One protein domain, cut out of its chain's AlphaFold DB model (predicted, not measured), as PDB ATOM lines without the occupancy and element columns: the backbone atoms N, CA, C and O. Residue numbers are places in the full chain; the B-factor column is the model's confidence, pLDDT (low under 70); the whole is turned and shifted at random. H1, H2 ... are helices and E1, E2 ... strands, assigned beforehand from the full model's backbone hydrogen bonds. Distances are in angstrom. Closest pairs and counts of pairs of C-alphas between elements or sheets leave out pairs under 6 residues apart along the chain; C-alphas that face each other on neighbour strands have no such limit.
ATOM      1  N   GLU A 195     -37.332 -30.190 -26.068       95.31
ATOM      2  CA  GLU A 195     -35.972 -29.675 -25.912       95.31
ATOM      3  C   GLU A 195     -35.682 -29.400 -24.435       95.31
ATOM      4  O   GLU A 195     -36.335 -28.573 -23.800       95.31
ATOM      5  N   VAL A 196     -34.684 -30.090 -23.890       95.12
ATOM      6  CA  VAL A 196     -34.324 -30.035 -22.474       95.12
ATOM      7  C   VAL A 196     -32.881 -29.564 -22.330       95.12
ATOM      8  O   VAL A 196     -31.952 -30.194 -22.835       95.12
ATOM      9  N   ILE A 197     -32.674 -28.464 -21.606       92.06
ATOM     10  CA  ILE A 197     -31.342 -28.043 -21.152       92.06
ATOM     11  C   ILE A 197     -31.122 -28.662 -19.773       92.06
ATOM     12  O   ILE A 197     -31.704 -28.216 -18.785       92.06
ATOM     13  N   TRP A 198     -30.318 -29.723 -19.718       91.62
ATOM     14  CA  TRP A 198     -30.004 -30.411 -18.471       91.62
ATOM     15  C   TRP A 198     -28.559 -30.960 -18.472       91.62
ATOM     16  O   TRP A 198     -28.139 -31.527 -19.486       91.62
ATOM     17  N   PRO A 199     -27.798 -30.816 -17.362       88.38
ATOM     18  CA  PRO A 199     -28.122 -29.996 -16.182       88.38
ATOM     19  C   PRO A 199     -28.299 -28.514 -16.565       88.38
ATOM     20  O   PRO A 199     -27.950 -28.133 -17.676       88.38
ATOM     21  N   GLU A 200     -28.840 -27.662 -15.686       84.31
ATOM     22  CA  GLU A 200     -29.118 -26.242 -16.014       84.31
ATOM     23  C   GLU A 200     -27.881 -25.467 -16.517       84.31
ATOM     24  O   GLU A 200     -28.002 -24.455 -17.198       84.31
ATOM     25  N   THR A 201     -26.677 -25.964 -16.218       86.19
ATOM     26  CA  THR A 201     -25.393 -25.428 -16.691       86.19
ATOM     27  C   THR A 201     -24.992 -25.890 -18.097       86.19
ATOM     28  O   THR A 201     -23.924 -25.511 -18.577       86.19
ATOM     29  N   ALA A 202     -25.766 -26.763 -18.744       88.44
ATOM     30  CA  ALA A 202     -25.455 -27.292 -20.065       88.44
ATOM     31  C   ALA A 202     -25.551 -26.196 -21.137       88.44
ATOM     32  O   ALA A 202     -26.482 -25.397 -21.159       88.44
ATOM     33  N   ALA A 203     -24.590 -26.182 -22.064       88.25
ATOM     34  CA  ALA A 203     -24.528 -25.176 -23.127       88.25
ATOM     35  C   ALA A 203     -25.515 -25.436 -24.279       88.25
ATOM     36  O   ALA A 203     -25.814 -24.529 -25.052       88.25
ATOM     37  N   THR A 204     -25.992 -26.673 -24.424       91.00
ATOM     38  CA  THR A 204     -26.833 -27.112 -25.542       91.00
ATOM     39  C   THR A 204     -28.035 -27.892 -25.035       91.00
ATOM     40  O   THR A 204     -27.898 -28.722 -24.133       91.00
ATOM     41  N   ALA A 205     -29.191 -27.669 -25.659       93.62
ATOM     42  CA  ALA A 205     -30.372 -28.484 -25.429       93.62
ATOM     43  C   ALA A 205     -30.181 -29.907 -25.983       93.62
ATOM     44  O   ALA A 205     -29.478 -30.124 -26.973       93.62
ATOM     45  N   GLN A 206     -30.826 -30.869 -25.335       93.94
ATOM     46  CA  GLN A 206     -30.926 -32.263 -25.749       93.94
ATOM     47  C   GLN A 206     -32.400 -32.587 -25.997       93.94
ATOM     48  O   GLN A 206     -33.272 -32.083 -25.292       93.94
ATOM     49  N   ALA A 207     -32.691 -33.431 -26.983       94.25
ATOM     50  CA  ALA A 207     -34.060 -33.857 -27.248       94.25
ATOM     51  C   ALA A 207     -34.452 -35.017 -26.321       94.25
ATOM     52  O   ALA A 207     -33.829 -36.080 -26.353       94.25
ATOM     53  N   ALA A 208     -35.505 -34.827 -25.534       96.44
ATOM     54  CA  ALA A 208     -36.224 -35.892 -24.852       96.44
ATOM     55  C   ALA A 208     -37.399 -36.363 -25.719       96.44
ATOM     56  O   ALA A 208     -38.060 -35.555 -26.373       96.44
ATOM     57  N   LEU A 209     -37.673 -37.667 -25.711       96.38
ATOM     58  CA  LEU A 209     -38.827 -38.266 -26.381       96.38
ATOM     59  C   LEU A 209     -39.716 -38.918 -25.312       96.38
ATOM     60  O   LEU A 209     -39.425 -40.046 -24.908       96.38
ATOM     61  N   PRO A 210     -40.735 -38.204 -24.807       96.69
ATOM     62  CA  PRO A 210     -41.587 -38.718 -23.744       96.69
ATOM     63  C   PRO A 210     -42.468 -39.876 -24.221       96.69
ATOM     64  O   PRO A 210     -42.892 -39.900 -25.379       96.69
ATOM     65  N   TYR A 211     -42.747 -40.818 -23.325       94.69
ATOM     66  CA  TYR A 211     -43.577 -41.993 -23.577       94.69
ATOM     67  C   TYR A 211     -45.048 -41.764 -23.202       94.69
ATOM     68  O   TYR A 211     -45.922 -42.142 -23.986       94.69
ATOM     69  N   THR A 212     -45.318 -41.128 -22.056       94.75
ATOM     70  CA  THR A 212     -46.668 -40.854 -21.536       94.75
ATOM     71  C   THR A 212     -46.838 -39.380 -21.160       94.75
ATOM     72  O   THR A 212     -45.999 -38.520 -21.443       94.75
ATOM     73  N   PHE A 213     -47.983 -39.018 -20.583       96.06
ATOM     74  CA  PHE A 213     -48.195 -37.681 -20.037       96.06
ATOM     75  C   PHE A 213     -47.218 -37.341 -18.895       96.06
ATOM     76  O   PHE A 213     -46.721 -36.215 -18.821       96.06
ATOM     77  N   GLU A 214     -46.938 -38.284 -17.994       96.62
ATOM     78  CA  GLU A 214     -46.186 -38.023 -16.767       96.62
ATOM     79  C   GLU A 214     -44.732 -37.634 -17.041       96.62
ATOM     80  O   GLU A 214     -44.244 -36.651 -16.478       96.62
ATOM     81  N   ASP A 215     -44.029 -38.379 -17.897       96.75
ATOM     82  CA  ASP A 215     -42.648 -38.052 -18.250       96.75
ATOM     83  C   ASP A 215     -42.573 -36.831 -19.176       96.75
ATOM     84  O   ASP A 215     -41.650 -36.031 -19.033       96.75
ATOM     85  N   ALA A 216     -43.575 -36.595 -20.031       97.69
ATOM     86  CA  ALA A 216     -43.678 -35.346 -20.789       97.69
ATOM     87  C   ALA A 216     -43.776 -34.133 -19.854       97.69
ATOM     88  O   ALA A 216     -43.063 -33.143 -20.035       97.69
ATOM     89  N   LEU A 217     -44.612 -34.225 -18.816       97.75
ATOM     90  CA  LEU A 217     -44.726 -33.197 -17.787       97.75
ATOM     91  C   LEU A 217     -43.409 -33.021 -17.024       97.75
ATOM     92  O   LEU A 217     -43.039 -31.888 -16.711       97.75
ATOM     93  N   ALA A 218     -42.686 -34.113 -16.758       97.50
ATOM     94  CA  ALA A 218     -41.388 -34.063 -16.096       97.50
ATOM     95  C   ALA A 218     -40.317 -33.360 -16.938       97.50
ATOM     96  O   ALA A 218     -39.647 -32.460 -16.431       97.50
ATOM     97  N   PHE A 219     -40.196 -33.705 -18.222       97.94
ATOM     98  CA  PHE A 219     -39.217 -33.103 -19.127       97.94
ATOM     99  C   PHE A 219     -39.439 -31.606 -19.347       97.94
ATOM    100  O   PHE A 219     -38.478 -30.842 -19.404       97.94
ATOM    101  N   GLU A 220     -40.692 -31.162 -19.396       97.00
ATOM    102  CA  GLU A 220     -41.040 -29.739 -19.522       97.00
ATOM    103  C   GLU A 220     -40.767 -28.950 -18.226       97.00
ATOM    104  O   GLU A 220     -40.682 -27.718 -18.235       97.00
ATOM    105  N   ASN A 221     -40.601 -29.655 -17.097       96.69
ATOM    106  CA  ASN A 221     -40.504 -29.081 -15.755       96.69
ATOM    107  C   ASN A 221     -39.375 -29.700 -14.909       96.69
ATOM    108  O   ASN A 221     -39.535 -29.923 -13.706       96.69
ATOM    109  N   MET A 222     -38.209 -29.942 -15.514       95.62
ATOM    110  CA  MET A 222     -37.076 -30.632 -14.874       95.62
ATOM    111  C   MET A 222     -36.698 -30.073 -13.496       95.62
ATOM    112  O   MET A 222     -36.484 -30.833 -12.554       95.62
ATOM    113  N   ALA A 223     -36.646 -28.746 -13.352       93.69
ATOM    114  CA  ALA A 223     -36.282 -28.097 -12.092       93.69
ATOM    115  C   ALA A 223     -37.310 -28.351 -10.975       93.69
ATOM    116  O   ALA A 223     -36.936 -28.520  -9.815       93.69
ATOM    117  N   PHE A 224     -38.599 -28.402 -11.323       95.50
ATOM    118  CA  PHE A 224     -39.678 -28.703 -10.382       95.50
ATOM    119  C   PHE A 224     -39.581 -30.157  -9.912       95.50
ATOM    120  O   PHE A 224     -39.475 -30.404  -8.714       95.50
ATOM    121  N   PHE A 225     -39.499 -31.121 -10.835       95.81
ATOM    122  CA  PHE A 225     -39.406 -32.543 -10.477       95.81
ATOM    123  C   PHE A 225     -38.073 -32.926  -9.822       95.81
ATOM    124  O   PHE A 225     -38.031 -33.863  -9.028       95.81
ATOM    125  N   GLY A 226     -36.996 -32.181 -10.083       94.25
ATOM    126  CA  GLY A 226     -35.719 -32.342  -9.388       94.25
ATOM    127  C   GLY A 226     -35.762 -31.939  -7.908       94.25
ATOM    128  O   GLY A 226     -34.934 -32.407  -7.128       94.25
ATOM    129  N   ARG A 227     -36.727 -31.102  -7.502       94.06
ATOM    130  CA  ARG A 227     -36.901 -30.646  -6.110       94.06
ATOM    131  C   ARG A 227     -38.126 -31.236  -5.420       94.06
ATOM    132  O   ARG A 227     -38.136 -31.304  -4.195       94.06
ATOM    133  N   LEU A 228     -39.132 -31.661  -6.183       94.56
ATOM    134  CA  LEU A 228     -40.410 -32.119  -5.653       94.56
ATOM    135  C   LEU A 228     -40.222 -33.303  -4.697       94.56
ATOM    136  O   LEU A 228     -39.761 -34.382  -5.079       94.56
ATOM    137  N   GLU A 229     -40.591 -33.099  -3.438       91.50
ATOM    138  CA  GLU A 229     -40.630 -34.170  -2.453       91.50
ATOM    139  C   GLU A 229     -41.926 -34.968  -2.569       91.50
ATOM    140  O   GLU A 229     -42.993 -34.428  -2.847       91.50
ATOM    141  N   GLY A 230     -41.837 -36.279  -2.365       89.00
ATOM    142  CA  GLY A 230     -42.988 -37.163  -2.467       89.00
ATOM    143  C   GLY A 230     -42.595 -38.631  -2.406       89.00
ATOM    144  O   GLY A 230     -41.427 -38.985  -2.211       89.00
ATOM    145  N   ALA A 231     -43.588 -39.494  -2.585       88.94
ATOM    146  CA  ALA A 231     -43.420 -40.940  -2.666       88.94
ATOM    147  C   ALA A 231     -43.725 -41.455  -4.083       88.94
ATOM    148  O   ALA A 231     -44.130 -40.705  -4.970       88.94
ATOM    149  N   GLY A 232     -43.520 -42.756  -4.304       92.56
ATOM    150  CA  GLY A 232     -43.902 -43.412  -5.555       92.56
ATOM    151  C   GLY A 232     -43.204 -42.821  -6.781       92.56
ATOM    152  O   GLY A 232     -41.979 -42.690  -6.803       92.56
ATOM    153  N   LEU A 233     -43.989 -42.496  -7.809       94.25
ATOM    154  CA  LEU A 233     -43.483 -42.064  -9.111       94.25
ATOM    155  C   LEU A 233     -42.697 -40.744  -9.035       94.25
ATOM    156  O   LEU A 233     -41.618 -40.653  -9.608       94.25
ATOM    157  N   VAL A 234     -43.162 -39.777  -8.236       94.81
ATOM    158  CA  VAL A 234     -42.467 -38.493  -8.019       94.81
ATOM    159  C   VAL A 234     -41.062 -38.704  -7.457       94.81
ATOM    160  O   VAL A 234     -40.097 -38.126  -7.954       94.81
ATOM    161  N   ARG A 235     -40.920 -39.590  -6.461       95.38
ATOM    162  CA  ARG A 235     -39.611 -39.927  -5.892       95.38
ATOM    163  C   ARG A 235     -38.682 -40.532  -6.943       95.38
ATOM    164  O   ARG A 235     -37.532 -40.114  -7.030       95.38
ATOM    165  N   LYS A 236     -39.181 -41.500  -7.721       96.06
ATOM    166  CA  LYS A 236     -38.408 -42.156  -8.786       96.06
ATOM    167  C   LYS A 236     -37.956 -41.144  -9.843       96.06
ATOM    168  O   LYS A 236     -36.811 -41.197 -10.273       96.06
ATOM    169  N   PHE A 237     -38.827 -40.207 -10.218       96.44
ATOM    170  CA  PHE A 237     -38.512 -39.148 -11.178       96.44
ATOM    171  C   PHE A 237     -37.413 -38.229 -10.647       96.44
ATOM    172  O   PHE A 237     -36.424 -37.994 -11.334       96.44
ATOM    173  N   ARG A 238     -37.527 -37.783  -9.393       96.31
ATOM    174  CA  ARG A 238     -36.490 -36.980  -8.737       96.31
ATOM    175  C   ARG A 238     -35.143 -37.704  -8.679       96.31
ATOM    176  O   ARG A 238     -34.115 -37.111  -8.989       96.31
ATOM    177  N   GLU A 239     -35.137 -38.978  -8.284       96.19
ATOM    178  CA  GLU A 239     -33.920 -39.801  -8.217       96.19
ATOM    179  C   GLU A 239     -33.296 -40.009  -9.607       96.19
ATOM    180  O   GLU A 239     -32.074 -39.920  -9.739       96.19
ATOM    181  N   ALA A 240     -34.118 -40.211 -10.642       96.12
ATOM    182  CA  ALA A 240     -33.660 -40.315 -12.025       96.12
ATOM    183  C   ALA A 240     -32.994 -39.017 -12.504       96.12
ATOM    184  O   ALA A 240     -31.878 -39.033 -13.016       96.12
ATOM    185  N   ILE A 241     -33.639 -37.873 -12.255       96.06
ATOM    186  CA  ILE A 241     -33.096 -36.556 -12.600       96.06
ATOM    187  C   ILE A 241     -31.792 -36.285 -11.840       96.06
ATOM    188  O   ILE A 241     -30.862 -35.736 -12.414       96.06
ATOM    189  N   ALA A 242     -31.689 -36.663 -10.564       93.62
ATOM    190  CA  ALA A 242     -30.493 -36.402  -9.761       93.62
ATOM    191  C   ALA A 242     -29.302 -37.314 -10.107       93.62
ATOM    192  O   ALA A 242     -28.153 -36.907  -9.935       93.62
ATOM    193  N   GLY A 243     -29.563 -38.553 -10.538       90.69
ATOM    194  CA  GLY A 243     -28.540 -39.590 -10.719       90.69
ATOM    195  C   GLY A 243     -28.107 -39.861 -12.162       90.69
ATOM    196  O   GLY A 243     -27.217 -40.687 -12.371       90.69
ATOM    197  N   ALA A 244     -28.740 -39.238 -13.156       89.94
ATOM    198  CA  ALA A 244     -28.446 -39.494 -14.562       89.94
ATOM    199  C   ALA A 244     -27.178 -38.785 -15.064       89.94
ATOM    200  O   ALA A 244     -26.634 -37.885 -14.430       89.94
ATOM    201  N   THR A 245     -26.701 -39.203 -16.236       88.62
ATOM    202  CA  THR A 245     -25.567 -38.583 -16.943       88.62
ATOM    203  C   THR A 245     -26.003 -37.648 -18.065       88.62
ATOM    204  O   THR A 245     -25.293 -36.700 -18.386       88.62
ATOM    205  N   ASP A 246     -27.165 -37.912 -18.660       92.50
ATOM    206  CA  ASP A 246     -27.716 -37.201 -19.809       92.50
ATOM    207  C   ASP A 246     -29.244 -37.373 -19.870       92.50
ATOM    208  O   ASP A 246     -29.830 -38.173 -19.135       92.50
ATOM    209  N   VAL A 247     -29.897 -36.620 -20.761       95.25
ATOM    210  CA  VAL A 247     -31.363 -36.614 -20.899       95.25
ATOM    211  C   VAL A 247     -31.903 -37.956 -21.404       95.25
ATOM    212  O   VAL A 247     -33.002 -38.357 -21.016       95.25
ATOM    213  N   ALA A 248     -31.133 -38.691 -22.212       94.12
ATOM    214  CA  ALA A 248     -31.545 -40.008 -22.693       94.12
ATOM    215  C   ALA A 248     -31.629 -41.013 -21.534       94.12
ATOM    216  O   ALA A 248     -32.613 -41.745 -21.423       94.12
ATOM    217  N   LYS A 249     -30.654 -40.991 -20.618       95.00
ATOM    218  CA  LYS A 249     -30.649 -41.834 -19.421       95.00
ATOM    219  C   LYS A 249     -31.790 -41.493 -18.468       95.00
ATOM    220  O   LYS A 249     -32.370 -42.412 -17.891       95.00
ATOM    221  N   ILE A 250     -32.136 -40.209 -18.343       96.56
ATOM    222  CA  ILE A 250     -33.335 -39.784 -17.607       96.56
ATOM    223  C   ILE A 250     -34.562 -40.441 -18.238       96.56
ATOM    224  O   ILE A 250     -35.287 -41.133 -17.536       96.56
ATOM    225  N   GLY A 251     -34.744 -40.329 -19.558       96.38
ATOM    226  CA  GLY A 251     -35.865 -40.961 -20.266       96.38
ATOM    227  C   GLY A 251     -35.975 -42.464 -20.036       96.38
ATOM    228  O   GLY A 251     -37.048 -42.943 -19.688       96.38
ATOM    229  N   GLU A 252     -34.868 -43.202 -20.125       95.44
ATOM    230  CA  GLU A 252     -34.852 -44.636 -19.806       95.44
ATOM    231  C   GLU A 252     -35.304 -44.923 -18.363       95.44
ATOM    232  O   GLU A 252     -36.062 -45.859 -18.118       95.44
ATOM    233  N   GLN A 253     -34.859 -44.122 -17.391       96.31
ATOM    234  CA  GLN A 253     -35.223 -44.307 -15.984       96.31
ATOM    235  C   GLN A 253     -36.678 -43.915 -15.691       96.31
ATOM    236  O   GLN A 253     -37.338 -44.611 -14.915       96.31
ATOM    237  N   LEU A 254     -37.192 -42.841 -16.304       96.31
ATOM    238  CA  LEU A 254     -38.600 -42.446 -16.189       96.31
ATOM    239  C   LEU A 254     -39.511 -43.519 -16.795       96.31
ATOM    240  O   LEU A 254     -40.478 -43.935 -16.159       96.31
ATOM    241  N   PHE A 255     -39.154 -44.041 -17.968       95.94
ATOM    242  CA  PHE A 255     -39.863 -45.134 -18.628       95.94
ATOM    243  C   PHE A 255     -39.965 -46.386 -17.760       95.94
ATOM    244  O   PHE A 255     -41.054 -46.911 -17.526       95.94
ATOM    245  N   GLU A 256     -38.836 -46.843 -17.219       95.12
ATOM    246  CA  GLU A 256     -38.808 -47.985 -16.303       95.12
ATOM    247  C   GLU A 256     -39.631 -47.712 -15.037       95.12
ATOM    248  O   GLU A 256     -40.329 -48.595 -14.529       95.12
ATOM    249  N   ALA A 257     -39.605 -46.482 -14.517       94.88
ATOM    250  CA  ALA A 257     -40.420 -46.100 -13.371       94.88
ATOM    251  C   ALA A 257     -41.927 -46.182 -13.671       94.88
ATOM    252  O   ALA A 257     -42.671 -46.658 -12.804       94.88
ATOM    253  N   LEU A 258     -42.341 -45.776 -14.875       93.38
ATOM    254  CA  LEU A 258     -43.724 -45.796 -15.361       93.38
ATOM    255  C   LEU A 258     -44.240 -47.218 -15.607       93.38
ATOM    256  O   LEU A 258     -45.371 -47.545 -15.250       93.38
ATOM    257  N   ARG A 259     -43.399 -48.109 -16.139       89.69
ATOM    258  CA  ARG A 259     -43.782 -49.510 -16.386       89.69
ATOM    259  C   ARG A 259     -43.978 -50.331 -15.110       89.69
ATOM    260  O   ARG A 259     -44.725 -51.309 -15.117       89.69
ATOM    261  N   ASN A 260     -43.316 -49.952 -14.019       82.62
ATOM    262  CA  ASN A 260     -43.270 -50.725 -12.780       82.62
ATOM    263  C   ASN A 260     -44.318 -50.253 -11.752       82.62
ATOM    264  O   ASN A 260     -43.957 -49.642 -10.739       82.62
ATOM    265  N   ASN A 261     -45.595 -50.586 -12.000       66.25
ATOM    266  CA  ASN A 261     -46.751 -50.282 -11.136       66.25
ATOM    267  C   ASN A 261     -46.856 -48.789 -10.776       66.25
ATOM    268  O   ASN A 261     -46.861 -48.421  -9.597       66.25
ATOM    269  N   ALA A 262     -46.891 -47.925 -11.789       78.25
ATOM    270  CA  ALA A 262     -47.116 -46.503 -11.578       78.25
ATOM    271  C   ALA A 262     -48.548 -46.236 -11.086       78.25
ATOM    272  O   ALA A 262     -49.524 -46.700 -11.672       78.25
ATOM    273  N   ASP A 263     -48.655 -45.494  -9.984       86.25
ATOM    274  CA  ASP A 263     -49.919 -44.948  -9.498       86.25
ATOM    275  C   ASP A 263     -50.041 -43.504  -9.996       86.25
ATOM    276  O   ASP A 263     -49.560 -42.557  -9.362       86.25
ATOM    277  N   ASN A 264     -50.646 -43.352 -11.174       89.19
ATOM    278  CA  ASN A 264     -50.778 -42.062 -11.857       89.19
ATOM    279  C   ASN A 264     -51.727 -41.116 -11.097       89.19
ATOM    280  O   ASN A 264     -51.571 -39.895 -11.146       89.19
ATOM    281  N   GLY A 265     -52.673 -41.669 -10.328       89.12
ATOM    282  CA  GLY A 265     -53.536 -40.893  -9.438       89.12
ATOM    283  C   GLY A 265     -52.740 -40.286  -8.284       89.12
ATOM    284  O   GLY A 265     -52.799 -39.077  -8.058       89.12
ATOM    285  N   ALA A 266     -51.933 -41.099  -7.597       92.00
ATOM    286  CA  ALA A 266     -51.032 -40.603  -6.562       92.00
ATOM    287  C   ALA A 266     -50.016 -39.602  -7.128       92.00
ATOM    288  O   ALA A 266     -49.752 -38.585  -6.487       92.00
ATOM    289  N   PHE A 267     -49.470 -39.839  -8.325       94.94
ATOM    290  CA  PHE A 267     -48.581 -38.889  -9.001       94.94
ATOM    291  C   PHE A 267     -49.232 -37.510  -9.156       94.94
ATOM    292  O   PHE A 267     -48.663 -36.515  -8.706       94.94
ATOM    293  N   ALA A 268     -50.450 -37.453  -9.699       94.56
ATOM    294  CA  ALA A 268     -51.173 -36.197  -9.873       94.56
ATOM    295  C   ALA A 268     -51.468 -35.491  -8.541       94.56
ATOM    296  O   ALA A 268     -51.307 -34.276  -8.440       94.56
ATOM    297  N   LEU A 269     -51.836 -36.238  -7.494       94.19
ATOM    298  CA  LEU A 269     -52.078 -35.666  -6.167       94.19
ATOM    299  C   LEU A 269     -50.813 -35.064  -5.541       94.19
ATOM    300  O   LEU A 269     -50.897 -33.981  -4.971       94.19
ATOM    301  N   ASN A 270     -49.653 -35.722  -5.671       94.12
ATOM    302  CA  ASN A 270     -48.381 -35.169  -5.183       94.12
ATOM    303  C   ASN A 270     -48.044 -33.835  -5.870       94.12
ATOM    304  O   ASN A 270     -47.517 -32.932  -5.230       94.12
ATOM    305  N   ILE A 271     -48.368 -33.700  -7.159       95.44
ATOM    306  CA  ILE A 271     -48.148 -32.461  -7.914       95.44
ATOM    307  C   ILE A 271     -49.122 -31.363  -7.473       95.44
ATOM    308  O   ILE A 271     -48.699 -30.227  -7.281       95.44
ATOM    309  N   LEU A 272     -50.406 -31.690  -7.283       93.75
ATOM    310  CA  LEU A 272     -51.437 -30.713  -6.907       93.75
ATOM    311  C   LEU A 272     -51.190 -30.038  -5.554       93.75
ATOM    312  O   LEU A 272     -51.610 -28.902  -5.359       93.75
ATOM    313  N   VAL A 273     -50.557 -30.739  -4.612       93.31
ATOM    314  CA  VAL A 273     -50.273 -30.202  -3.270       93.31
ATOM    315  C   VAL A 273     -48.919 -29.494  -3.176       93.31
ATOM    316  O   VAL A 273     -48.564 -29.011  -2.103       93.31
ATOM    317  N   ALA A 274     -48.151 -29.441  -4.269       94.12
ATOM    318  CA  ALA A 274     -46.853 -28.781  -4.300       94.12
ATOM    319  C   ALA A 274     -47.005 -27.251  -4.294       94.12
ATOM    320  O   ALA A 274     -47.835 -26.704  -5.018       94.12
ATOM    321  N   GLU A 275     -46.155 -26.553  -3.536       88.69
ATOM    322  CA  GLU A 275     -46.203 -25.084  -3.413       88.69
ATOM    323  C   GLU A 275     -46.064 -24.374  -4.771       88.69
ATOM    324  O   GLU A 275     -46.793 -23.429  -5.064       88.69
ATOM    325  N   ASP A 276     -45.192 -24.887  -5.642       90.31
ATOM    326  CA  ASP A 276     -44.890 -24.299  -6.952       90.31
ATOM    327  C   ASP A 276     -45.804 -24.803  -8.089       90.31
ATOM    328  O   ASP A 276     -45.508 -24.569  -9.267       90.31
ATOM    329  N   PHE A 277     -46.915 -25.490  -7.785       92.50
ATOM    330  CA  PHE A 277     -47.822 -26.066  -8.791       92.50
ATOM    331  C   PHE A 277     -48.302 -25.039  -9.832       92.50
ATOM    332  O   PHE A 277     -48.360 -25.315 -11.035       92.50
ATOM    333  N   GLU A 278     -48.583 -23.813  -9.391       91.06
ATOM    334  CA  GLU A 278     -49.065 -22.741 -10.267       91.06
ATOM    335  C   GLU A 278     -48.018 -22.244 -11.278       91.06
ATOM    336  O   GLU A 278     -48.369 -21.593 -12.263       91.06
ATOM    337  N   SER A 279     -46.741 -22.584 -11.082       91.25
ATOM    338  CA  SER A 279     -45.657 -22.280 -12.024       91.25
ATOM    339  C   SER A 279     -45.412 -23.385 -13.058       91.25
ATOM    340  O   SER A 279     -44.680 -23.173 -14.027       91.25
ATOM    341  N   LEU A 280     -46.028 -24.561 -12.874       95.50
ATOM    342  CA  LEU A 280     -45.772 -25.748 -13.682       95.50
ATOM    343  C   LEU A 280     -46.224 -25.539 -15.127       95.50
ATOM    344  O   LEU A 280     -47.374 -25.191 -15.371       95.50
TER     345      LEU A 280
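Overview. This is residues 195 to 280 of the 314 residues of an uncharacterized protein of Bradyrhizobium sp. AC87j1 (UniProt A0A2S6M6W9). H3 and H4 make a helical hairpin, the shorter H1 runs nearly in line with them beside H4, and the centres of these three helices make a triangle. H2 crosses H3, H5 stands across the end of H3 where residues 232 to 234 lie, and E1 with the loop before it lies at the opposite end of the domain from H5. The printed part has 86 residues with one named strand and five named helices, in the order E1, H1, H2, H3, H4, H5, and the class is mostly helix. The whole is compact, with a radius of gyration of the C-alphas of 12.0 A and spans of 34 by 28 by 20 A.

Along the chain. The printed part begins at Glu 195, and E1 is residues 206 to 208, with C-alpha 206 at (-30.926, -32.263, -25.749). H1 is residues 213 to 220, 10.7 A from first to last C-alpha, and H2 is residues 222 to 227, 8.8 A. H3, residues 232 to 243, is 16.7 A long and begins with C-alpha 232 at (-43.902, -43.412, -5.555). H4, residues 247 to 259, is the longest helix at 18.5 A. H5, residues 264 to 272, is 12.4 A long and ends with C-alpha 272 at (-51.437, -30.713, -6.907).

Arrangement. H3 is the hub, touching H2, H4 and H5. H3 and H4 form a hairpin, at a shallow tilt of 21 degrees, opposite ways; their closest C-alphas, of Ala 240 and Ile 250, are 5.6 A apart. H2 touches H3 at 72 degrees, only just about perpendicular, with the C-alphas of Gly 226 and Arg 238 closest at 4.7 A. H5 touches H3 with residues 232 to 234 of H3 alone, also at 72 degrees, only just about perpendicular; the closest C-alphas are those of Leu 233 and Phe 267, 6.0 A. H1 only just touches H4, with 3 pairs of C-alphas within 8 A, Asp 215 and Leu 254 closest at 6.3 A, and at a shallow tilt of 22 degrees, opposite ways. E1 pairs with no named strand, but its residues 206 to 207 pair antiparallel with residues 195 to 196. The closest C-alphas of E1 and H4, of Ala 208 and Val 247, are 6.3 A apart. H4 and H5 are apart. In H1, H2, H3, H4 and H5 every O i to N i+4 pair is within hydrogen-bond range.

Size, cuts and confidence. The two C-alphas farthest apart, of Ala 203 and Gly 265, are 35.7 A from each other. The printed part has no cut, and the five links between named elements are tight. The mean pLDDT of the printed part is 93.0, and residue 261 is under 70.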